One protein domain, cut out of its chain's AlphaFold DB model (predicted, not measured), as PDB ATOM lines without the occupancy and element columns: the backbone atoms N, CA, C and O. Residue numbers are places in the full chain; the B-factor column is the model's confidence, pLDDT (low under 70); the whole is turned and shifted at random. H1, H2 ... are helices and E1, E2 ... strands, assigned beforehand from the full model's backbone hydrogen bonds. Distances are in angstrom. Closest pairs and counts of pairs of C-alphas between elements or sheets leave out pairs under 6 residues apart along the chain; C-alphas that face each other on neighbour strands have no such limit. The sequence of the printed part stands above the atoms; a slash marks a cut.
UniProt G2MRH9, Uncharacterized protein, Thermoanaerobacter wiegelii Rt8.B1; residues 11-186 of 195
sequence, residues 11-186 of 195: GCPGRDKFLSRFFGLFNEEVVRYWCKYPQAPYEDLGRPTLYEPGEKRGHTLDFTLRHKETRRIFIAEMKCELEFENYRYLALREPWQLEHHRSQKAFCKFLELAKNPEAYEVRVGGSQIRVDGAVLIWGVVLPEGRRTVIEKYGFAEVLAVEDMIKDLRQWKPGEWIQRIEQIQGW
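This is residues 11 to 186 of the 195 residues of an uncharacterized protein of Thermoanaerobacter wiegelii Rt8.B1 (UniProt G2MRH9). A strongly twisted sheet, E1 E3 E4 E7 E8, curled like part of a barrel, forms the core of three layers, with H5 and H6 packed on one face and H2 on the other. A small sheet, E2 E5 E6, lies at one end of the longest axis, and H1, H7 and H8 lie toward the opposite end. The printed part has 176 residues with eight named helices and eight named strands, in the order H1 H2 E1 E2 E3 E4 H3 H4 H5 E5 E6 E7 H6 E8 H7 H8. The class is mixed, helices and strands; the larger sheet is mixed, the smaller antiparallel. The whole is compact, with a radius of gyration of the C-alphas of 16.5 A, and spans 47 by 35 by 31 A.

H1, residues 13 to 24, begins at C-alpha 13 at (157.661, 149.614, 139.646) and is 16.2 A long. H2 is 27 to 36, E1 42 to 44, E2 48 to 51, E3 63 to 67 and E4 73 to 79, 19.5 A. H3 is 84 to 87, H4 95 to 103, H5 105 to 115, E5 121 to 124, E6 127 to 129 and E7 133 to 138, 16.8 A. H6 is 143 to 153, E8 157 to 160 and H7 161 to 171. H8, 174 to 186, is 18.6 A long and ends at C-alpha 186 at (136.046, 146.374, 131.105).

E1 and E3 are antiparallel, N 43 to O 66 being 3.0 A; the hairpin E3 and E4 has N 65 to O 74 at 2.8 A. E4 and E7 are parallel, N 135 to O 75 being 2.8 A, as are E7 and E8, N 138 to O 159 being 2.9 A. E7, H6 and E8 form a strand-helix-strand unit, two parallel neighbour strands with a helix between, its crossover right-handed. H6 is over E8 at a height of 9.5 A, and H5 over E4 at 9.2 A. E2 and E5 are antiparallel, N 49 to O 123 being 2.8 A; in the hairpin E5 and E6, N 124 to O 127 is 2.9 A. H2 touches H7 at a steep tilt of 47 degrees, the closest C-alphas being Trp 34 and Met 164, 6.1 A. H8 is close to H2 but not clearly touching. H4 touches H6, closest at Pro 95 and Val 149, 5.0 A; H1 and H3 are near each other. Every O i to N i+4 pair is within hydrogen-bond range in H1, H6, H7 and H8; H2 has 5 of 6, H5 6 of 7, H4 0 of 5 but 4 of 6 O i to N i+3 pairs, and H3 is too short for an i+4 pair.

The C-alphas farthest apart, Gly 11 and Gly 54, are 50.0 A apart. The printed part has no cut. The link from E2 to E3 is long, with 11 residues. Mean pLDDT of the printed part is 96.3, and no printed residue is under 70.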
ATOM      1  N   GLY A  11     157.623 146.369 145.028       90.88
ATOM      2  CA  GLY A  11     158.984 146.342 144.491       90.88
ATOM      3  C   GLY A  11     159.033 146.055 142.987       90.88
ATOM      4  O   GLY A  11     160.121 145.919 142.433       90.88
ATOM      5  N   CYS A  12     157.878 146.003 142.312       94.44
ATOM      6  CA  CYS A  12     157.762 145.936 140.858       94.44
ATOM      7  C   CYS A  12     157.224 147.281 140.325       94.44
ATOM      8  O   CYS A  12     156.005 147.446 140.211       94.44
ATOM      9  N   PRO A  13     158.093 148.246 139.952       92.44
ATOM     10  CA  PRO A  13     157.661 149.614 139.646       92.44
ATOM     11  C   PRO A  13     156.634 149.707 138.512       92.44
ATOM     12  O   PRO A  13     155.707 150.509 138.571       92.44
ATOM     13  N   GLY A  14     156.761 148.858 137.484       94.75
ATOM     14  CA  GLY A  14     155.811 148.823 136.368       94.75
ATOM     15  C   GLY A  14     154.395 148.437 136.807       94.75
ATOM     16  O   GLY A  14     153.428 149.091 136.419       94.75
ATOM     17  N   ARG A  15     154.279 147.417 137.669       95.94
ATOM     18  CA  ARG A  15     153.004 146.976 138.252       95.94
ATOM     19  C   ARG A  15     152.432 148.039 139.189       95.94
ATOM     20  O   ARG A  15     151.254 148.371 139.086       95.94
ATOM     21  N   ASP A  16     153.253 148.567 140.085       95.62
ATOM     22  CA  ASP A  16     152.830 149.500 141.132       95.62
ATOM     23  C   ASP A  16     152.316 150.824 140.535       95.62
ATOM     24  O   ASP A  16     151.248 151.325 140.910       95.62
ATOM     25  N   LYS A  17     153.002 151.327 139.500       94.94
ATOM     26  CA  LYS A  17     152.571 152.488 138.709       94.94
ATOM     27  C   LYS A  17     151.293 152.217 137.922       94.94
ATOM     28  O   LYS A  17     150.418 153.084 137.863       94.94
ATOM     29  N   PHE A  18     151.179 151.034 137.313       95.56
ATOM     30  CA  PHE A  18     149.965 150.627 136.605       95.56
ATOM     31  C   PHE A  18     148.762 150.627 137.551       95.56
ATOM     32  O   PHE A  18     147.772 151.301 137.273       95.56
ATOM     33  N   LEU A  19     148.868 149.950 138.698       95.88
ATOM     34  CA  LEU A  19     147.773 149.869 139.660       95.88
ATOM     35  C   LEU A  19     147.437 151.225 140.269       95.88
ATOM     36  O   LEU A  19     146.256 151.529 140.390       95.88
ATOM     37  N   SER A  20     148.426 152.058 140.604       95.31
ATOM     38  CA  SER A  20     148.164 153.405 141.130       95.31
ATOM     39  C   SER A  20     147.348 154.250 140.157       95.31
ATOM     40  O   SER A  20     146.358 154.868 140.545       95.31
ATOM     41  N   ARG A  21     147.728 154.247 138.873       95.12
ATOM     42  CA  ARG A  21     147.000 154.982 137.829       95.12
ATOM     43  C   ARG A  21     145.615 154.403 137.593       95.12
ATOM     44  O   ARG A  21     144.661 155.161 137.477       95.12
ATOM     45  N   PHE A  22     145.515 153.079 137.539       96.69
ATOM     46  CA  PHE A  22     144.249 152.392 137.342       96.69
ATOM     47  C   PHE A  22     143.276 152.652 138.497       96.69
ATOM     48  O   PHE A  22     142.127 153.012 138.262       96.69
ATOM     49  N   PHE A  23     143.747 152.561 139.741       96.94
ATOM     50  CA  PHE A  23     142.965 152.898 140.926       96.94
ATOM     51  C   PHE A  23     142.541 154.370 140.930       96.94
ATOM     52  O   PHE A  23     141.401 154.679 141.267       96.94
ATOM     53  N   GLY A  24     143.413 155.273 140.474       95.94
ATOM     54  CA  GLY A  24     143.098 156.692 140.302       95.94
ATOM     55  C   GLY A  24     141.900 156.980 139.387       95.94
ATOM     56  O   GLY A  24     141.324 158.055 139.493       95.94
ATOM     57  N   LEU A  25     141.482 156.036 138.534       95.88
ATOM     58  CA  LEU A  25     140.296 156.196 137.683       95.88
ATOM     59  C   LEU A  25     138.973 156.086 138.454       95.88
ATOM     60  O   LEU A  25     137.953 156.557 137.961       95.88
ATOM     61  N   PHE A  26     138.969 155.439 139.624       96.31
ATOM     62  CA  PHE A  26     137.741 155.154 140.375       96.31
ATOM     63  C   PHE A  26     137.881 155.330 141.894       96.31
ATOM     64  O   PHE A  26     136.966 154.994 142.642       96.31
ATOM     65  N   ASN A  27     139.005 155.854 142.387       97.12
ATOM     66  CA  ASN A  27     139.271 155.979 143.823       97.12
ATOM     67  C   ASN A  27     138.226 156.837 144.562       97.12
ATOM     68  O   ASN A  27     137.860 156.513 145.687       97.12
ATOM     69  N   GLU A  28     137.680 157.870 143.925       98.19
ATOM     70  CA  GLU A  28     136.591 158.669 144.483       98.19
ATOM     71  C   GLU A  28     135.293 157.871 144.646       98.19
ATOM     72  O   GLU A  28     134.477 158.169 145.517       98.19
ATOM     73  N   GLU A  29     135.070 156.853 143.809       98.06
ATOM     74  CA  GLU A  29     133.890 156.001 143.935       98.06
ATOM     75  C   GLU A  29     133.913 155.222 145.247       98.06
ATOM     76  O   GLU A  29     132.854 155.022 145.831       98.06
ATOM     77  N   VAL A  30     135.094 154.866 145.766       98.38
ATOM     78  CA  VAL A  30     135.230 154.262 147.101       98.38
ATOM     79  C   VAL A  30     134.549 155.142 148.148       98.38
ATOM     80  O   VAL A  30     133.727 154.650 148.917       98.38
ATOM     81  N   VAL A  31     134.835 156.449 148.136       98.62
ATOM     82  CA  VAL A  31     134.255 157.416 149.080       98.62
ATOM     83  C   VAL A  31     132.738 157.478 148.911       98.62
ATOM     84  O   VAL A  31     132.001 157.408 149.894       98.62
ATOM     85  N   ARG A  32     132.254 157.543 147.664       98.50
ATOM     86  CA  ARG A  32     130.818 157.622 147.354       98.50
ATOM     87  C   ARG A  32     130.060 156.372 147.799       98.50
ATOM     88  O   ARG A  32     129.030 156.487 148.456       98.50
ATOM     89  N   TYR A  33     130.564 155.180 147.476       98.38
ATOM     90  CA  TYR A  33     129.950 153.917 147.899       98.38
ATOM     91  C   TYR A  33     130.020 153.725 149.412       98.38
ATOM     92  O   TYR A  33     129.052 153.244 150.001       98.38
ATOM     93  N   TRP A  34     131.116 154.139 150.050       98.62
ATOM     94  CA  TRP A  34     131.239 154.117 151.504       98.62
ATOM     95  C   TRP A  34     130.179 155.013 152.158       98.62
ATOM     96  O   TRP A  34     129.398 154.528 152.973       98.62
ATOM     97  N   CYS A  35     130.042 156.269 151.717       98.56
ATOM     98  CA  CYS A  35     129.065 157.223 152.259       98.56
ATOM     99  C   CYS A  35     127.597 156.772 152.113       98.56
ATOM    100  O   CYS A  35     126.753 157.113 152.948       98.56
ATOM    101  N   LYS A  36     127.271 155.994 151.071       97.25
ATOM    102  CA  LYS A  36     125.917 155.452 150.858       97.25
ATOM    103  C   LYS A  36     125.497 154.429 151.913       97.25
ATOM    104  O   LYS A  36     124.302 154.205 152.094       97.25
ATOM    105  N   TYR A  37     126.444 153.775 152.583       96.12
ATOM    106  CA  TYR A  37     126.113 152.662 153.462       96.12
ATOM    107  C   TYR A  37     125.668 153.145 154.857       96.12
ATOM    108  O   TYR A  37     126.228 154.122 155.364       96.12
ATOM    109  N   PRO A  38     124.673 152.505 155.512       95.38
ATOM    110  CA  PRO A  38     124.126 152.986 156.787       95.38
ATOM    111  C   PRO A  38     125.168 153.155 157.899       95.38
ATOM    112  O   PRO A  38     125.080 154.097 158.679       95.38
ATOM    113  N   GLN A  39     126.166 152.272 157.933       96.50
ATOM    114  CA  GLN A  39     127.224 152.217 158.938       96.50
ATOM    115  C   GLN A  39     128.271 153.325 158.777       96.50
ATOM    116  O   GLN A  39     128.965 153.633 159.743       96.50
ATOM    117  N   ALA A  40     128.404 153.929 157.590       98.00
ATOM    118  CA  ALA A  40     129.355 155.016 157.397       98.00
ATOM    119  C   ALA A  40     128.903 156.269 158.168       98.00
ATOM    120  O   ALA A  40     127.730 156.641 158.066       98.00
ATOM    121  N   PRO A  41     129.804 156.960 158.890       98.19
ATOM    122  CA  PRO A  41     129.460 158.136 159.691       98.19
ATOM    123  C   PRO A  41     129.083 159.358 158.846       98.19
ATOM    124  O   PRO A  41     128.427 160.268 159.353       98.19
ATOM    125  N   TYR A  42     129.455 159.377 157.564       98.75
ATOM    126  CA  TYR A  42     129.174 160.474 156.643       98.75
ATOM    127  C   TYR A  42     128.212 160.062 155.529       98.75
ATOM    128  O   TYR A  42     128.128 158.895 155.148       98.75
ATOM    129  N   GLU A  43     127.492 161.047 155.004       98.50
ATOM    130  CA  GLU A  43     126.808 160.996 153.711       98.50
ATOM    131  C   GLU A  43     127.430 162.033 152.760       98.50
ATOM    132  O   GLU A  43     127.853 163.103 153.204       98.50
ATOM    133  N   ASP A  44     127.489 161.715 151.465       98.56
ATOM    134  CA  ASP A  44     128.003 162.608 150.421       98.56
ATOM    135  C   ASP A  44     126.854 163.453 149.853       98.56
ATOM    136  O   ASP A  44     125.854 162.914 149.375       98.56
ATOM    137  N   LEU A  45     126.992 164.778 149.913       98.50
ATOM    138  CA  LEU A  45     126.039 165.742 149.356       98.50
ATOM    139  C   LEU A  45     126.412 166.179 147.929       98.50
ATOM    140  O   LEU A  45     125.662 166.929 147.306       98.50
ATOM    141  N   GLY A  46     127.546 165.713 147.404       98.19
ATOM    142  CA  GLY A  46     128.066 166.047 146.085       98.19
ATOM    143  C   GLY A  46     129.235 167.032 146.122       98.19
ATOM    144  O   GLY A  46     129.713 167.457 147.175       98.19
ATOM    145  N   ARG A  47     129.714 167.401 144.931       98.25
ATOM    146  CA  ARG A  47     130.880 168.277 144.765       98.25
ATOM    147  C   ARG A  47     130.553 169.727 145.145       98.25
ATOM    148  O   ARG A  47     129.599 170.283 144.588       98.25
ATOM    149  N   PRO A  48     131.334 170.354 146.037       98.06
ATOM    150  CA  PRO A  48     131.185 171.763 146.349       98.06
ATOM    151  C   PRO A  48     131.991 172.626 145.387       98.06
ATOM    152  O   PRO A  48     133.072 172.243 144.940       98.06
ATOM    153  N   THR A  49     131.507 173.838 145.149       98.00
ATOM    154  CA  THR A  49     132.269 174.908 144.511       98.00
ATOM    155  C   THR A  49     132.439 176.062 145.496       98.00
ATOM    156  O   THR A  49     131.451 176.575 146.024       98.00
ATOM    157  N   LEU A  50     133.692 176.453 145.743       97.50
ATOM    158  CA  LEU A  50     134.079 177.581 146.591       97.50
ATOM    159  C   LEU A  50     134.193 178.857 145.758       97.50
ATOM    160  O   LEU A  50     134.901 178.858 144.748       97.50
ATOM    161  N   TYR A  51     133.561 179.937 146.202       96.81
ATOM    162  CA  TYR A  51     133.629 181.254 145.576       96.81
ATOM    163  C   TYR A  51     134.199 182.267 146.565       96.81
ATOM    164  O   TYR A  51     133.727 182.381 147.698       96.81
ATOM    165  N   GLU A  52     135.205 183.021 146.131       93.06
ATOM    166  CA  GLU A  52     135.577 184.250 146.828       93.06
ATOM    167  C   GLU A  52     134.463 185.302 146.691       93.06
ATOM    168  O   GLU A  52     133.747 185.319 145.680       93.06
ATOM    169  N   PRO A  53     134.324 186.224 147.660       84.50
ATOM    170  CA  PRO A  53     133.408 187.350 147.533       84.50
ATOM    171  C   PRO A  53     133.619 188.112 146.212       84.50
ATOM    172  O   PRO A  53     134.674 188.692 145.967       84.50
ATOM    173  N   GLY A  54     132.601 188.109 145.346       83.06
ATOM    174  CA  GLY A  54     132.635 188.776 144.036       83.06
ATOM    175  C   GLY A  54     133.245 187.958 142.886       83.06
ATOM    176  O   GLY A  54     133.257 188.425 141.744       83.06
ATOM    177  N   GLU A  55     133.712 186.734 143.135       89.88
ATOM    178  CA  GLU A  55     134.274 185.852 142.112       89.88
ATOM    179  C   GLU A  55     133.171 185.220 141.244       89.88
ATOM    180  O   GLU A  55     132.207 184.637 141.733       89.88
ATOM    181  N   LYS A  56     133.317 185.299 139.914       87.06
ATOM    182  CA  LYS A  56     132.350 184.699 138.970       87.06
ATOM    183  C   LYS A  56     132.579 183.205 138.727       87.06
ATOM    184  O   LYS A  56     131.661 182.505 138.309       87.06
ATOM    185  N   ARG A  57     133.812 182.728 138.909       91.44
ATOM    186  CA  ARG A  57     134.225 181.344 138.645       91.44
ATOM    187  C   ARG A  57     134.848 180.770 139.907       91.44
ATOM    188  O   ARG A  57     135.981 181.104 140.205       91.44
ATOM    189  N   GLY A  58     134.114 179.925 140.616       94.19
ATOM    190  CA  GLY A  58     134.633 179.268 141.808       94.19
ATOM    191  C   GLY A  58     135.536 178.069 141.503       94.19
ATOM    192  O   GLY A  58     135.731 177.676 140.349       94.19
ATOM    193  N   HIS A  59     136.054 177.454 142.563       96.44
ATOM    194  CA  HIS A  59     136.880 176.250 142.510       96.44
ATOM    195  C   HIS A  59     136.114 175.051 143.055       96.44
ATOM    196  O   HIS A  59     135.611 175.098 144.174       96.44
ATOM    197  N   THR A  60     136.025 173.984 142.265       97.00
ATOM    198  CA  THR A  60     135.324 172.760 142.670       97.00
ATOM    199  C   THR A  60     136.278 171.810 143.380       97.00
ATOM    200  O   THR A  60     137.394 171.618 142.901       97.00
ATOM    201  N   LEU A  61     135.827 171.241 144.496       98.00
ATOM    202  CA  LEU A  61     136.549 170.229 145.273       98.00
ATOM    203  C   LEU A  61     135.847 168.867 145.160       98.00
ATOM    204  O   LEU A  61     134.854 168.716 144.434       98.00
ATOM    205  N   ASP A  62     136.380 167.857 145.839       98.31
ATOM    206  CA  ASP A  62     135.958 166.474 145.611       98.31
ATOM    207  C   ASP A  62     134.607 166.101 146.218       98.31
ATOM    208  O   ASP A  62     133.788 165.478 145.531       98.31
ATOM    209  N   PHE A  63     134.343 166.489 147.469       98.69
ATOM    210  CA  PHE A  63     133.122 166.087 148.168       98.69
ATOM    211  C   PHE A  63     132.632 167.130 149.170       98.69
ATOM    212  O   PHE A  63     133.382 167.962 149.682       98.69
ATOM    213  N   THR A  64     131.351 167.024 149.496       98.75
ATOM    214  CA  THR A  64     130.735 167.680 150.646       98.75
ATOM    215  C   THR A  64     130.192 166.583 151.540       98.75
ATOM    216  O   THR A  64     129.261 165.881 151.156       98.75
ATOM    217  N   LEU A  65     130.764 166.419 152.727       98.81
ATOM    218  CA  LEU A  65     130.411 165.342 153.641       98.81
ATOM    219  C   LEU A  65     129.580 165.882 154.794       98.81
ATOM    220  O   LEU A  65     129.999 166.805 155.487       98.81
ATOM    221  N   ARG A  66     128.423 165.278 155.054       98.75
ATOM    222  CA  ARG A  66     127.632 165.577 156.251       98.75
ATOM    223  C   ARG A  66     127.752 164.438 157.246       98.75
ATOM    224  O   ARG A  66     127.447 163.296 156.916       98.75
ATOM    225  N   HIS A  67     128.175 164.744 158.466       98.62
ATOM    226  CA  HIS A  67     128.195 163.758 159.539       98.62
ATOM    227  C   HIS A  67     126.754 163.413 159.926       98.62
ATOM    228  O   HIS A  67     125.963 164.298 160.259       98.62
ATOM    229  N   LYS A  68     126.388 162.131 159.887       98.25
ATOM    230  CA  LYS A  68     124.991 161.693 160.033       98.25
ATOM    231  C   LYS A  68     124.414 162.035 161.405       98.25
ATOM    232  O   LYS A  68     123.286 162.513 161.471       98.25
ATOM    233  N   GLU A  69     125.203 161.855 162.464       97.81
ATOM    234  CA  GLU A  69     124.788 162.126 163.848       97.81
ATOM    235  C   GLU A  69     124.763 163.625 164.186       97.81
ATOM    236  O   GLU A  69     123.716 164.173 164.513       97.81
ATOM    237  N   THR A  70     125.898 164.321 164.063       98.19
ATOM    238  CA  THR A  70     126.017 165.739 164.452       98.19
ATOM    239  C   THR A  70     125.422 166.718 163.442       98.19
ATOM    240  O   THR A  70     125.291 167.900 163.748       98.19
ATOM    241  N   ARG A  71     125.093 166.251 162.230       98.31
ATOM    242  CA  ARG A  71     124.604 167.047 161.088       98.31
ATOM    243  C   ARG A  71     125.565 168.128 160.588       98.31
ATOM    244  O   ARG A  71     125.191 168.855 159.671       98.31
ATOM    245  N   ARG A  72     126.789 168.190 161.122       98.62
ATOM    246  CA  ARG A  72     127.839 169.098 160.650       98.62
ATOM    247  C   ARG A  72     128.233 168.769 159.216       98.62
ATOM    248  O   ARG A  72     128.302 167.592 158.849       98.62
ATOM    249  N   ILE A  73     128.474 169.803 158.422       98.75
ATOM    250  CA  ILE A  73     128.780 169.724 156.997       98.75
ATOM    251  C   ILE A  73     130.224 170.151 156.780       98.75
ATOM    252  O   ILE A  73     130.630 171.237 157.175       98.75
ATOM    253  N   PHE A  74     130.994 169.318 156.099       98.81
ATOM    254  CA  PHE A  74     132.402 169.545 155.836       98.81
ATOM    255  C   PHE A  74     132.673 169.524 154.345       98.81
ATOM    256  O   PHE A  74     132.108 168.724 153.599       98.81
ATOM    257  N   ILE A  75     133.594 170.373 153.922       98.56
ATOM    258  CA  ILE A  75     134.188 170.270 152.597       98.56
ATOM    259  C   ILE A  75     135.301 169.245 152.658       98.56
ATOM    260  O   ILE A  75     136.119 169.291 153.573       98.56
ATOM    261  N   ALA A  76     135.340 168.318 151.708       98.69
ATOM    262  CA  ALA A  76     136.381 167.313 151.660       98.69
ATOM    263  C   ALA A  76     137.114 167.311 150.325       98.69
ATOM    264  O   ALA A  76     136.509 167.394 149.257       98.69
ATOM    265  N   GLU A  77     138.431 167.190 150.421       98.44
ATOM    266  CA  GLU A  77     139.339 167.073 149.287       98.44
ATOM    267  C   GLU A  77     140.140 165.784 149.441       98.44
ATOM    268  O   GLU A  77     140.629 165.461 150.533       98.44
ATOM    269  N   MET A  78     140.279 165.047 148.345       98.12
ATOM    270  CA  MET A  78     140.985 163.782 148.303       98.12
ATOM    271  C   MET A  78     142.339 163.935 147.621       98.12
ATOM    272  O   MET A  78     142.470 164.449 146.510       98.12
ATOM    273  N   LYS A  79     143.377 163.428 148.283       95.75
ATOM    274  CA  LYS A  79     144.735 163.338 147.749       95.75
ATOM    275  C   LYS A  79     145.239 161.915 147.962       95.75
ATOM    276  O   LYS A  79     145.630 161.508 149.049       95.75
ATOM    277  N   CYS A  80     145.133 161.116 146.906       90.56
ATOM    278  CA  CYS A  80     145.485 159.700 146.924       90.56
ATOM    279  C   CYS A  80     146.728 159.473 146.061       90.56
ATOM    280  O   CYS A  80     146.643 159.138 144.880       90.56
ATOM    281  N   GLU A  81     147.891 159.727 146.654       88.94
ATOM    282  CA  GLU A  81     149.184 159.770 145.968       88.94
ATOM    283  C   GLU A  81     149.985 158.489 146.224       88.94
ATOM    284  O   GLU A  81     150.893 158.444 147.049       88.94
ATOM    285  N   LEU A  82     149.608 157.414 145.531       88.31
ATOM    286  CA  LEU A  82     150.058 156.061 145.863       88.31
ATOM    287  C   LEU A  82     151.520 155.776 145.477       88.31
ATOM    288  O   LEU A  82     152.335 155.481 146.341       88.31
ATOM    289  N   GLU A  83     151.874 155.888 144.195       90.38
ATOM    290  CA  GLU A  83     153.253 155.665 143.708       90.38
ATOM    291  C   GLU A  83     154.072 156.965 143.583       90.38
ATOM    292  O   GLU A  83     155.274 156.934 143.332       90.38
ATOM    293  N   PHE A  84     153.448 158.125 143.802       83.00
ATOM    294  CA  PHE A  84     154.054 159.436 143.557       83.00
ATOM    295  C   PHE A  84     155.348 159.671 144.363       83.00
ATOM    296  O   PHE A  84     155.420 159.363 145.554       83.00
ATOM    297  N   GLU A  85     156.369 160.221 143.689       84.00
ATOM    298  CA  GLU A  85     157.730 160.449 144.209       84.00
ATOM    299  C   GLU A  85     158.296 159.265 145.017       84.00
ATOM    300  O   GLU A  85     158.708 159.422 146.164       84.00
ATOM    301  N   ASN A  86     158.335 158.063 144.430       88.19
ATOM    302  CA  ASN A  86     158.815 156.846 145.103       88.19
ATOM    303  C   ASN A  86     158.045 156.550 146.403       88.19
ATOM    304  O   ASN A  86     158.651 156.283 147.444       88.19
ATOM    305  N   TYR A  87     156.711 156.591 146.345       91.62
ATOM    306  CA  TYR A  87     155.817 156.284 147.476       91.62
ATOM    307  C   TYR A  87     155.933 157.253 148.665       91.62
ATOM    308  O   TYR A  87     155.375 156.997 149.736       91.62
ATOM    309  N   ARG A  88     156.621 158.391 148.493       91.38
ATOM    310  CA  ARG A  88     156.831 159.414 149.531       91.38
ATOM    311  C   ARG A  88     155.523 159.957 150.114       91.38
ATOM    312  O   ARG A  88     155.496 160.411 151.257       91.38
ATOM    313  N   TYR A  89     154.446 159.876 149.342       93.25
ATOM    314  CA  TYR A  89     153.124 160.394 149.678       93.25
ATOM    315  C   TYR A  89     152.076 159.297 149.912       93.25
ATOM    316  O   TYR A  89     150.931 159.605 150.230       93.25
ATOM    317  N   LEU A  90     152.462 158.016 149.842       93.25
ATOM    318  CA  LEU A  90     151.537 156.887 149.985       93.25
ATOM    319  C   LEU A  90     150.812 156.901 151.337       93.25
ATOM    320  O   LEU A  90     149.589 156.763 151.406       93.25
ATOM    321  N   ALA A  91     151.581 157.088 152.412       95.94
ATOM    322  CA  ALA A  91     151.073 157.201 153.771       95.94
ATOM    323  C   ALA A  91     151.273 158.616 154.303       95.94
ATOM    324  O   ALA A  91     152.388 159.142 154.266       95.94
ATOM    325  N   LEU A  92     150.211 159.196 154.852       97.25
ATOM    326  CA  LEU A  92     150.257 160.463 155.558       97.25
ATOM    327  C   LEU A  92     150.887 160.256 156.936       97.25
ATOM    328  O   LEU A  92     150.327 159.587 157.811       97.25
ATOM    329  N   ARG A  93     152.076 160.824 157.102       96.62
ATOM    330  CA  ARG A  93     152.931 160.732 158.287       96.62
ATOM    331  C   ARG A  93     153.135 162.088 158.930       96.62
ATOM    332  O   ARG A  93     153.168 162.164 160.149       96.62
ATOM    333  N   GLU A  94     153.278 163.131 158.118       96.88
ATOM    334  CA  GLU A  94     153.668 164.453 158.588       96.88
ATOM    335  C   GLU A  94     153.037 165.569 157.747       96.88
ATOM    336  O   GLU A  94     152.757 165.384 156.559       96.88
ATOM    337  N   PRO A  95     152.878 166.779 158.308       97.06
ATOM    338  CA  PRO A  95     152.175 167.845 157.609       97.06
ATOM    339  C   PRO A  95     152.888 168.396 156.374       97.06
ATOM    340  O   PRO A  95     152.233 168.955 155.499       97.06
ATOM    341  N   TRP A  96     154.216 168.266 156.275       95.88
ATOM    342  CA  TRP A  96     154.952 168.766 155.106       95.88
ATOM    343  C   TRP A  96     154.519 168.075 153.804       95.88
ATOM    344  O   TRP A  96     154.676 168.657 152.733       95.88
ATOM    345  N   GLN A  97     153.925 166.879 153.889       95.75
ATOM    346  CA  GLN A  97     153.406 166.144 152.736       95.75
ATOM    347  C   GLN A  97     152.227 166.843 152.049       95.75
ATOM    348  O   GLN A  97     151.850 166.432 150.967       95.75
ATOM    349  N   LEU A  98     151.640 167.889 152.636       95.75
ATOM    350  CA  LEU A  98     150.615 168.704 151.974       95.75
ATOM    351  C   LEU A  98     151.211 169.926 151.257       95.75
ATOM    352  O   LEU A  98     150.522 170.594 150.488       95.75
ATOM    353  N   GLU A  99     152.476 170.268 151.515       93.69
ATOM    354  CA  GLU A  99     153.055 171.539 151.063       93.69
ATOM    355  C   GLU A  99     153.243 171.589 149.539       93.69
ATOM    356  O   GLU A  99     153.111 172.664 148.952       93.69
ATOM    357  N   HIS A 100     153.462 170.453 148.864       91.94
ATOM    358  CA  HIS A 100     153.610 170.425 147.399       91.94
ATOM    359  C   HIS A 100     152.308 170.754 146.657       91.94
ATOM    360  O   HIS A 100     152.345 171.173 145.499       91.94
ATOM    361  N   HIS A 101     151.158 170.658 147.327       92.94
ATOM    362  CA  HIS A 101     149.871 171.078 146.779       92.94
ATOM    363  C   HIS A 101     149.611 172.585 146.893       92.94
ATOM    364  O   HIS A 101     148.660 173.081 146.293       92.94
ATOM    365  N   ARG A 102     150.441 173.355 147.610       91.62
ATOM    366  CA  ARG A 102     150.194 174.793 147.851       91.62
ATOM    367  C   ARG A 102     150.412 175.694 146.635       91.62
ATOM    368  O   ARG A 102     150.094 176.878 146.679       91.62
ATOM    369  N   SER A 103     150.905 175.147 145.529       91.38
ATOM    370  CA  SER A 103     150.866 175.820 144.226       91.38
ATOM    371  C   SER A 103     149.456 175.826 143.609       91.38
ATOM    372  O   SER A 103     149.180 176.611 142.700       91.38
ATOM    373  N   GLN A 104     148.542 174.982 144.102       93.75
ATOM    374  CA  GLN A 104     147.184 174.833 143.588       93.75
ATOM    375  C   GLN A 104     146.222 175.748 144.352       93.75
ATOM    376  O   GLN A 104     145.966 175.554 145.540       93.75
ATOM    377  N   LYS A 105     145.628 176.725 143.653       94.00
ATOM    378  CA  LYS A 105     144.703 177.701 144.261       94.00
ATOM    379  C   LYS A 105     143.550 177.041 145.019       94.00
ATOM    380  O   LYS A 105     143.284 177.425 146.148       94.00
ATOM    381  N   ALA A 106     142.909 176.032 144.425       94.62
ATOM    382  CA  ALA A 106     141.800 175.311 145.055       94.62
ATOM    383  C   ALA A 106     142.211 174.676 146.395       94.62
ATOM    384  O   ALA A 106     141.482 174.782 147.376       94.62
ATOM    385  N   PHE A 107     143.416 174.097 146.459       96.81
ATOM    386  CA  PHE A 107     143.933 173.501 147.687       96.81
ATOM    387  C   PHE A 107     144.265 174.557 148.747       96.81
ATOM    388  O   PHE A 107     143.976 174.362 149.921       96.81
ATOM    389  N   CYS A 108     144.800 175.716 148.353       96.75
ATOM    390  CA  CYS A 108     144.990 176.829 149.285       96.75
ATOM    391  C   CYS A 108     143.661 177.324 149.875       96.75
ATOM    392  O   CYS A 108     143.589 177.503 151.089       96.75
ATOM    393  N   LYS A 109     142.607 177.464 149.051       96.50
ATOM    394  CA  LYS A 109     141.254 177.807 149.533       96.50
ATOM    395  C   LYS A 109     140.726 176.751 150.506       96.50
ATOM    396  O   LYS A 109     140.180 177.092 151.548       96.50
ATOM    397  N   PHE A 110     140.947 175.472 150.206       98.06
ATOM    398  CA  PHE A 110     140.591 174.359 151.088       98.06
ATOM    399  C   PHE A 110     141.303 174.428 152.453       98.06
ATOM    400  O   PHE A 110     140.650 174.293 153.486       98.06
ATOM    401  N   LEU A 111     142.616 174.700 152.479       97.75
ATOM    402  CA  LEU A 111     143.373 174.858 153.730       97.75
ATOM    403  C   LEU A 111     142.918 176.067 154.555       97.75
ATOM    404  O   LEU A 111     142.932 176.015 155.783       97.75
ATOM    405  N   GLU A 112     142.548 177.167 153.903       97.12
ATOM    406  CA  GLU A 112     142.009 178.339 154.592       97.12
ATOM    407  C   GLU A 112     140.612 178.064 155.153       97.12
ATOM    408  O   GLU A 112     140.365 178.349 156.325       97.12
ATOM    409  N   LEU A 113     139.735 177.435 154.363       97.38
ATOM    410  CA  LEU A 113     138.385 177.048 154.778       97.38
ATOM    411  C   LEU A 113     138.405 176.124 156.000       97.38
ATOM    412  O   LEU A 113     137.543 176.243 156.867       97.38
ATOM    413  N   ALA A 114     139.407 175.247 156.110       97.88
ATOM    414  CA  ALA A 114     139.596 174.399 157.287       97.88
ATOM    415  C   ALA A 114     139.695 175.214 158.590       97.88
ATOM    416  O   ALA A 114     139.139 174.816 159.609       97.88
ATOM    417  N   LYS A 115     140.356 176.378 158.551       97.56
ATOM    418  CA  LYS A 115     140.540 177.267 159.712       97.56
ATOM    419  C   LYS A 115     139.429 178.298 159.856       97.56
ATOM    420  O   LYS A 115     139.120 178.711 160.970       97.56
ATOM    421  N   ASN A 116     138.873 178.739 158.734       97.12
ATOM    422  CA  ASN A 116     137.835 179.753 158.665       97.12
ATOM    423  C   ASN A 116     136.702 179.279 157.737       97.12
ATOM    424  O   ASN A 116     136.708 179.610 156.547       97.12
ATOM    425  N   PRO A 117     135.718 178.521 158.256       96.75
ATOM    426  CA  PRO A 117     134.636 177.951 157.447       96.75
ATOM    427  C   PRO A 117     133.762 178.990 156.725       96.75
ATOM    428  O   PRO A 117     133.067 178.652 155.771       96.75
ATOM    429  N   GLU A 118     133.805 180.253 157.156       95.69
ATOM    430  CA  GLU A 118     133.040 181.365 156.577       95.69
ATOM    431  C   GLU A 118     133.852 182.176 155.547       95.69
ATOM    432  O   GLU A 118     133.345 183.149 154.994       95.69
ATOM    433  N   ALA A 119     135.101 181.781 155.254       95.31
ATOM    434  CA  ALA A 119     135.982 182.490 154.316       95.31
ATOM    435  C   ALA A 119     135.458 182.518 152.869       95.31
ATOM    436  O   ALA A 119     135.819 183.408 152.099       95.31
ATOM    437  N   TYR A 120     134.619 181.550 152.496       96.56
ATOM    438  CA  TYR A 120     134.145 181.367 151.129       96.56
ATOM    439  C   TYR A 120     132.640 181.141 151.088       96.56
ATOM    440  O   TYR A 120     132.061 180.495 151.962       96.56
ATOM    441  N   GLU A 121     132.011 181.602 150.010       96.56
ATOM    442  CA  GLU A 121     130.679 181.130 149.668       96.56
ATOM    443  C   GLU A 121     130.797 179.713 149.096       96.56
ATOM    444  O   GLU A 121     131.514 179.475 148.121       96.56
ATOM    445  N   VAL A 122     130.083 178.763 149.697       97.56
ATOM    446  CA  VAL A 122     130.089 177.362 149.273       97.56
ATOM    447  C   VAL A 122     128.764 177.020 148.618       97.56
ATOM    448  O   VAL A 122     127.706 177.206 149.222       97.56
ATOM    449  N   ARG A 123     128.813 176.468 147.402       97.56
ATOM    450  CA  ARG A 123     127.625 175.956 146.708       97.56
ATOM    451  C   ARG A 123     127.741 174.476 146.395       97.56
ATOM    452  O   ARG A 123     128.784 174.026 145.935       97.56
ATOM    453  N   VAL A 124     126.640 173.751 146.556       97.75
ATOM    454  CA  VAL A 124     126.490 172.344 146.165       97.75
ATOM    455  C   VAL A 124     125.227 172.222 145.328       97.75
ATOM    456  O   VAL A 124     124.164 172.689 145.731       97.75
ATOM    457  N   GLY A 125     125.343 171.673 144.115       94.19
ATOM    458  CA  GLY A 125     124.208 171.602 143.183       94.19
ATOM    459  C   GLY A 125     123.601 172.970 142.831       94.19
ATOM    460  O   GLY A 125     122.423 173.055 142.503       94.19
ATOM    461  N   GLY A 126     124.382 174.052 142.938       91.81
ATOM    462  CA  GLY A 126     123.930 175.428 142.705       91.81
ATOM    463  C   GLY A 126     123.299 176.123 143.918       91.81
ATOM    464  O   GLY A 126     123.118 177.338 143.878       91.81
ATOM    465  N   SER A 127     123.023 175.403 145.006       95.69
ATOM    466  CA  SER A 127     122.494 175.976 146.247       95.69
ATOM    467  C   SER A 127     123.614 176.315 147.222       95.69
ATOM    468  O   SER A 127     124.519 175.508 147.434       95.69
ATOM    469  N   GLN A 128     123.545 177.498 147.832       96.38
ATOM    470  CA  GLN A 128     124.476 177.890 148.884       96.38
ATOM    471  C   GLN A 128     124.239 177.058 150.150       96.38
ATOM    472  O   GLN A 128     123.094 176.840 150.551       96.38
ATOM    473  N   ILE A 129     125.323 176.620 150.784       97.12
ATOM    474  CA  ILE A 129     125.299 175.872 152.041       97.12
ATOM    475  C   ILE A 129     126.257 176.496 153.057       97.12
ATOM    476  O   ILE A 129     127.262 177.103 152.690       97.12
ATOM    477  N   ARG A 130     125.952 176.325 154.346       97.25
ATOM    478  CA  ARG A 130     126.902 176.607 155.427       97.25
ATOM    479  C   ARG A 130     127.752 175.366 155.676       97.25
ATOM    480  O   ARG A 130     127.228 174.253 155.652       97.25
ATOM    481  N   VAL A 131     129.037 175.577 155.930       98.00
ATOM    482  CA  VAL A 131     130.002 174.523 156.250       98.00
ATOM    483  C   VAL A 131     130.612 174.782 157.623       98.00
ATOM    484  O   VAL A 131     130.735 175.926 158.051       98.00
ATOM    485  N   ASP A 132     130.976 173.709 158.313       98.44
ATOM    486  CA  ASP A 132     131.502 173.695 159.678       98.44
ATOM    487  C   ASP A 132     133.019 173.445 159.724       98.44
ATOM    488  O   ASP A 132     133.622 173.476 160.795       98.44
ATOM    489  N   GLY A 133     133.644 173.173 158.576       98.25
ATOM    490  CA  GLY A 133     135.080 172.944 158.457       98.25
ATOM    491  C   GLY A 133     135.442 172.103 157.240       98.25
ATOM    492  O   GLY A 133     134.685 172.008 156.269       98.25
ATOM    493  N   ALA A 134     136.608 171.465 157.317       98.62
ATOM    494  CA  ALA A 134     137.162 170.672 156.232       98.62
ATOM    495  C   ALA A 134     137.627 169.284 156.691       98.62
ATOM    496  O   ALA A 134     138.114 169.128 157.811       98.62
ATOM    497  N   VAL A 135     137.522 168.294 155.805       98.81
ATOM    498  CA  VAL A 135     138.003 166.920 155.997       98.81
ATOM    499  C   VAL A 135     139.002 166.577 154.899       98.81
ATOM    500  O   VAL A 135     138.705 166.711 153.716       98.81
ATOM    501  N   LEU A 136     140.188 166.103 155.268       98.75
ATOM    502  CA  LEU A 136     141.150 165.584 154.295       98.75
ATOM    503  C   LEU A 136     140.916 164.085 154.088       98.75
ATOM    504  O   LEU A 136     140.806 163.340 155.060       98.75
ATOM    505  N   ILE A 137     140.895 163.626 152.837       98.69
ATOM    506  CA  ILE A 137     140.883 162.194 152.510       98.69
ATOM    507  C   ILE A 137     142.232 161.821 151.895       98.69
ATOM    508  O   ILE A 137     142.642 162.396 150.887       98.69
ATOM    509  N   TRP A 138     142.914 160.840 152.483       98.00
ATOM    510  CA  TRP A 138     144.223 160.366 152.024       98.00
ATOM    511  C   TRP A 138     144.219 158.861 151.746       98.00
ATOM    512  O   TRP A 138     143.350 158.142 152.232       98.00
ATOM    513  N   GLY A 139     145.195 158.359 150.982       96.25
ATOM    514  CA  GLY A 139     145.325 156.922 150.693       96.25
ATOM    515  C   GLY A 139     145.452 156.072 151.965       96.25
ATOM    516  O   GLY A 139     144.556 155.295 152.296       96.25
ATOM    517  N   VAL A 140     146.554 156.268 152.693       96.75
ATOM    518  CA  VAL A 140     146.833 155.657 154.004       96.75
ATOM    519  C   VAL A 140     147.120 156.759 155.017       96.75
ATOM    520  O   VAL A 140     147.839 157.704 154.704       96.75
ATOM    521  N   VAL A 141     146.598 156.650 156.238       97.69
ATOM    522  CA  VAL A 141     146.783 157.671 157.282       97.69
ATOM    523  C   VAL A 141     147.336 157.023 158.542       97.69
ATOM    524  O   VAL A 141     146.699 156.147 159.119       97.69
ATOM    525  N   LEU A 142     148.508 157.470 159.000       97.12
ATOM    526  CA  LEU A 142     149.037 157.033 160.292       97.12
ATOM    527  C   LEU A 142     148.474 157.885 161.438       97.12
ATOM    528  O   LEU A 142     148.195 159.066 161.224       97.12
ATOM    529  N   PRO A 143     148.370 157.346 162.671       97.31
ATOM    530  CA  PRO A 143     147.861 158.103 163.818       97.31
ATOM    531  C   PRO A 143     148.606 159.424 164.073       97.31
ATOM    532  O   PRO A 143     147.978 160.461 164.280       97.31
ATOM    533  N   GLU A 144     149.940 159.400 163.995       97.00
ATOM    534  CA  GLU A 144     150.804 160.585 164.128       97.00
ATOM    535  C   GLU A 144     150.507 161.627 163.035       97.00
ATOM    536  O   GLU A 144     150.325 162.812 163.324       97.00
ATOM    537  N   GLY A 145     150.390 161.170 161.783       97.38
ATOM    538  CA  GLY A 145     150.092 162.018 160.632       97.38
ATOM    539  C   GLY A 145     148.714 162.654 160.729       97.38
ATOM    540  O   GLY A 145     148.599 163.862 160.556       97.38
ATOM    541  N   ARG A 146     147.685 161.880 161.103       98.38
ATOM    542  CA  ARG A 146     146.331 162.396 161.373       98.38
ATOM    543  C   ARG A 146     146.380 163.534 162.384       98.38
ATOM    544  O   ARG A 146     145.925 164.635 162.087       98.38
ATOM    545  N   ARG A 147     146.966 163.278 163.558       98.25
ATOM    546  CA  ARG A 147     147.029 164.245 164.661       98.25
ATOM    547  C   ARG A 147     147.721 165.541 164.243       98.25
ATOM    548  O   ARG A 147     147.152 166.616 164.399       98.25
ATOM    549  N   THR A 148     148.930 165.439 163.697       98.12
ATOM    550  CA  THR A 148     149.756 166.613 163.372       98.12
ATOM    551  C   THR A 148     149.192 167.431 162.208       98.12
ATOM    552  O   THR A 148     149.305 168.657 162.196       98.12
ATOM    553  N   VAL A 149     148.552 166.781 161.230       97.94
ATOM    554  CA  VAL A 149     147.905 167.448 160.090       97.94
ATOM    555  C   VAL A 149     146.638 168.182 160.526       97.94
ATOM    556  O   VAL A 149     146.445 169.331 160.123       97.94
ATOM    557  N   ILE A 150     145.823 167.567 161.392       98.50
ATOM    558  CA  ILE A 150     144.677 168.227 162.035       98.50
ATOM    559  C   ILE A 150     145.146 169.465 162.798       98.50
ATOM    560  O   ILE A 150     144.647 170.558 162.550       98.50
ATOM    561  N   GLU A 151     146.148 169.317 163.664       98.25
ATOM    562  CA  GLU A 151     146.657 170.412 164.493       98.25
ATOM    563  C   GLU A 151     147.204 171.578 163.652       98.25
ATOM    564  O   GLU A 151     146.868 172.737 163.892       98.25
ATOM    565  N   LYS A 152     148.008 171.294 162.617       98.00
ATOM    566  CA  LYS A 152     148.630 172.343 161.793       98.00
ATOM    567  C   LYS A 152     147.629 173.080 160.897       98.00
ATOM    568  O   LYS A 152     147.731 174.305 160.725       98.00
ATOM    569  N   TYR A 153     146.715 172.348 160.260       97.88
ATOM    570  CA  TYR A 153     145.840 172.901 159.220       97.88
ATOM    571  C   TYR A 153     144.406 173.160 159.681       97.88
ATOM    572  O   TYR A 153     143.696 173.870 158.981       97.88
ATOM    573  N   GLY A 154     144.004 172.694 160.863       98.12
ATOM    574  CA  GLY A 154     142.663 172.919 161.407       98.12
ATOM    575  C   GLY A 154     141.588 172.014 160.803       98.12
ATOM    576  O   GLY A 154     140.416 172.369 160.830       98.12
ATOM    577  N   PHE A 155     141.955 170.863 160.230       98.56
ATOM    578  CA  PHE A 155     140.956 169.922 159.717       98.56
ATOM    579  C   PHE A 155     140.060 169.400 160.840       98.56
ATOM    580  O   PHE A 155     140.529 169.107 161.935       98.56
ATOM    581  N   ALA A 156     138.776 169.221 160.542       98.31
ATOM    582  CA  ALA A 156     137.847 168.565 161.451       98.31
ATOM    583  C   ALA A 156     138.164 167.067 161.594       98.31
ATOM    584  O   ALA A 156     137.974 166.502 162.667       98.31
ATOM    585  N   GLU A 157     138.644 166.433 160.518       98.25
ATOM    586  CA  GLU A 157     139.046 165.025 160.490       98.25
ATOM    587  C   GLU A 157     139.992 164.742 159.306       98.25
ATOM    588  O   GLU A 157     140.010 165.476 158.310       98.25
ATOM    589  N   VAL A 158     140.753 163.647 159.394       98.56
ATOM    590  CA  VAL A 158     141.511 163.061 158.284       98.56
ATOM    591  C   VAL A 158     141.153 161.581 158.117       98.56
ATOM    592  O   VAL A 158     141.500 160.732 158.948       98.56
ATOM    593  N   LEU A 159     140.494 161.263 157.003       98.50
ATOM    594  CA  LEU A 159     140.011 159.924 156.669       98.50
ATOM    595  C   LEU A 159     140.991 159.183 155.749       98.50
ATOM    596  O   LEU A 159     141.650 159.794 154.907       98.50
ATOM    597  N   ALA A 160     141.054 157.857 155.885       98.19
ATOM    598  CA  ALA A 160     141.860 156.997 155.022       98.19
ATOM    599  C   ALA A 160     140.982 156.213 154.039       98.19
ATOM    600  O   ALA A 160     140.004 155.577 154.431       98.19
ATOM    601  N   VAL A 161     141.376 156.186 152.768       98.19
ATOM    602  CA  VAL A 161     140.764 155.326 151.745       98.19
ATOM    603  C   VAL A 161     140.947 153.851 152.105       98.19
ATOM    604  O   VAL A 161     140.045 153.050 151.870       98.19
ATOM    605  N   GLU A 162     142.083 153.487 152.710       97.50
ATOM    606  CA  GLU A 162     142.321 152.133 153.227       97.50
ATOM    607  C   GLU A 162     141.223 151.687 154.208       97.50
ATOM    608  O   GLU A 162     140.690 150.582 154.062       97.50
ATOM    609  N   ASP A 163     140.837 152.556 155.147       97.81
ATOM    610  CA  ASP A 163     139.780 152.270 156.120       97.81
ATOM    611  C   ASP A 163     138.423 152.110 155.417       97.81
ATOM    612  O   ASP A 163     137.716 151.131 155.648       97.81
ATOM    613  N   MET A 164     138.101 152.994 154.464       98.44
ATOM    614  CA  MET A 164     136.858 152.898 153.685       98.44
ATOM    615  C   MET A 164     136.775 151.598 152.873       98.44
ATOM    616  O   MET A 164     135.717 150.975 152.786       98.44
ATOM    617  N   ILE A 165     137.883 151.141 152.283       97.31
ATOM    618  CA  ILE A 165     137.927 149.865 151.552       97.31
ATOM    619  C   ILE A 165     137.771 148.687 152.508       97.31
ATOM    620  O   ILE A 165     137.093 147.713 152.170       97.31
ATOM    621  N   LYS A 166     138.401 148.745 153.684       97.19
ATOM    622  CA  LYS A 166     138.253 147.718 154.716       97.19
ATOM    623  C   LYS A 166     136.790 147.595 155.142       97.19
ATOM    624  O   LYS A 166     136.268 146.478 155.163       97.19
ATOM    625  N   ASP A 167     136.129 148.722 155.374       97.94
ATOM    626  CA  ASP A 167     134.702 148.794 155.674       97.94
ATOM    627  C   ASP A 167     133.861 148.189 154.546       97.94
ATOM    628  O   ASP A 167     133.088 147.263 154.777       97.94
ATOM    629  N   LEU A 168     134.064 148.618 153.297       97.44
ATOM    630  CA  LEU A 168     133.326 148.094 152.143       97.44
ATOM    631  C   LEU A 168     133.526 146.582 151.947       97.44
ATOM    632  O   LEU A 168     132.587 145.871 151.585       97.44
ATOM    633  N   ARG A 169     134.726 146.057 152.218       95.12
ATOM    634  CA  ARG A 169     135.003 144.610 152.195       95.12
ATOM    635  C   ARG A 169     134.273 143.861 153.305       95.12
ATOM    636  O   ARG A 169     133.845 142.729 153.086       95.12
ATOM    637  N   GLN A 170     134.157 144.464 154.487       96.94
ATOM    638  CA  GLN A 170     133.453 143.881 155.624       96.94
ATOM    639  C   GLN A 170     131.936 143.910 155.415       96.94
ATOM    640  O   GLN A 170     131.259 142.910 155.647       96.94
ATOM    641  N   TRP A 171     131.410 145.045 154.963       97.69
ATOM    642  CA  TRP A 171     129.985 145.289 154.769       97.69
ATOM    643  C   TRP A 171     129.419 144.592 153.535       97.69
ATOM    644  O   TRP A 171     128.233 144.275 153.518       97.69
ATOM    645  N   LYS A 172     130.264 144.344 152.524       96.19
ATOM    646  CA  LYS A 172     129.908 143.707 151.249       96.19
ATOM    647  C   LYS A 172     128.661 144.326 150.592       96.19
ATOM    648  O   LYS A 172     127.721 143.592 150.277       96.19
ATOM    649  N   PRO A 173     128.620 145.654 150.364       95.62
ATOM    650  CA  PRO A 173     127.482 146.258 149.690       95.62
ATOM    651  C   PRO A 173     127.362 145.708 148.268       95.62
ATOM    652  O   PRO A 173     128.331 145.737 147.506       95.62
ATOM    653  N   GLY A 174     126.165 145.245 147.899       96.81
ATOM    654  CA  GLY A 174     125.910 144.657 146.581       96.81
ATOM    655  C   GLY A 174     126.284 145.593 145.430       96.81
ATOM    656  O   GLY A 174     126.971 145.168 144.507       96.81
ATOM    657  N   GLU A 175     125.927 146.881 145.522       96.88
ATOM    658  CA  GLU A 175     126.256 147.865 144.477       96.88
ATOM    659  C   GLU A 175     127.774 148.054 144.299       96.88
ATOM    660  O   GLU A 175     128.255 148.205 143.178       96.88
ATOM    661  N   TRP A 176     128.548 148.012 145.390       97.31
ATOM    662  CA  TRP A 176     130.008 148.140 145.323       97.31
ATOM    663  C   TRP A 176     130.650 146.918 144.666       97.31
ATOM    664  O   TRP A 176     131.523 147.060 143.814       97.31
ATOM    665  N   ILE A 177     130.194 145.714 145.028       97.75
ATOM    666  CA  ILE A 177     130.686 144.467 144.431       97.75
ATOM    667  C   ILE A 177     130.405 144.461 142.927       97.75
ATOM    668  O   ILE A 177     131.330 144.269 142.139       97.75
ATOM    669  N   GLN A 178     129.169 144.776 142.529       98.19
ATOM    670  CA  GLN A 178     128.781 144.877 141.119       98.19
ATOM    671  C   GLN A 178     129.632 145.900 140.364       98.19
ATOM    672  O   GLN A 178     130.040 145.659 139.228       98.19
ATOM    673  N   ARG A 179     129.942 147.040 140.993       97.81
ATOM    674  CA  ARG A 179     130.798 148.055 140.379       97.81
ATOM    675  C   ARG A 179     132.220 147.548 140.142       97.81
ATOM    676  O   ARG A 179     132.768 147.774 139.064       97.81
ATOM    677  N   ILE A 180     132.809 146.847 141.109       97.88
ATOM    678  CA  ILE A 180     134.139 146.244 140.952       97.88
ATOM    679  C   ILE A 180     134.144 145.177 139.853       97.88
ATOM    680  O   ILE A 180     135.044 145.179 139.014       97.88
ATOM    681  N   GLU A 181     133.128 144.315 139.805       98.31
ATOM    682  CA  GLU A 181     132.976 143.303 138.751       98.31
ATOM    683  C   GLU A 181     132.846 143.942 137.362       98.31
ATOM    684  O   GLU A 181     133.463 143.481 136.400       98.31
ATOM    685  N   GLN A 182     132.108 145.049 137.251       98.31
ATOM    686  CA  GLN A 182     131.983 145.803 136.006       98.31
ATOM    687  C   GLN A 182     133.332 146.373 135.544       98.31
ATOM    688  O   GLN A 182     133.697 146.222 134.377       98.31
ATOM    689  N   ILE A 183     134.088 146.996 136.454       98.06
ATOM    690  CA  ILE A 183     135.424 147.532 136.165       98.06
ATOM    691  C   ILE A 183     136.368 146.404 135.721       98.06
ATOM    692  O   ILE A 183     137.080 146.550 134.725       98.06
ATOM    693  N   GLN A 184     136.345 145.261 136.411       98.12
ATOM    694  CA  GLN A 184     137.111 144.076 136.024       98.12
ATOM    695  C   GLN A 184     136.719 143.585 134.622       98.12
ATOM    696  O   GLN A 184     137.595 143.270 133.814       98.12
ATOM    697  N   GLY A 185     135.422 143.563 134.308       98.44
ATOM    698  CA  GLY A 185     134.905 143.212 132.988       98.44
ATOM    699  C   GLY A 185     135.461 144.104 131.877       98.44
ATOM    700  O   GLY A 185     135.930 143.588 130.864       98.44
ATOM    701  N   TRP A 186     135.486 145.425 132.078       98.19
ATOM    702  CA  TRP A 186     136.046 146.374 131.105       98.19
ATOM    703  C   TRP A 186     137.539 146.160 130.857       98.19
ATOM    704  O   TRP A 186     137.981 146.170 129.708       98.19
TER     705      TRP A 186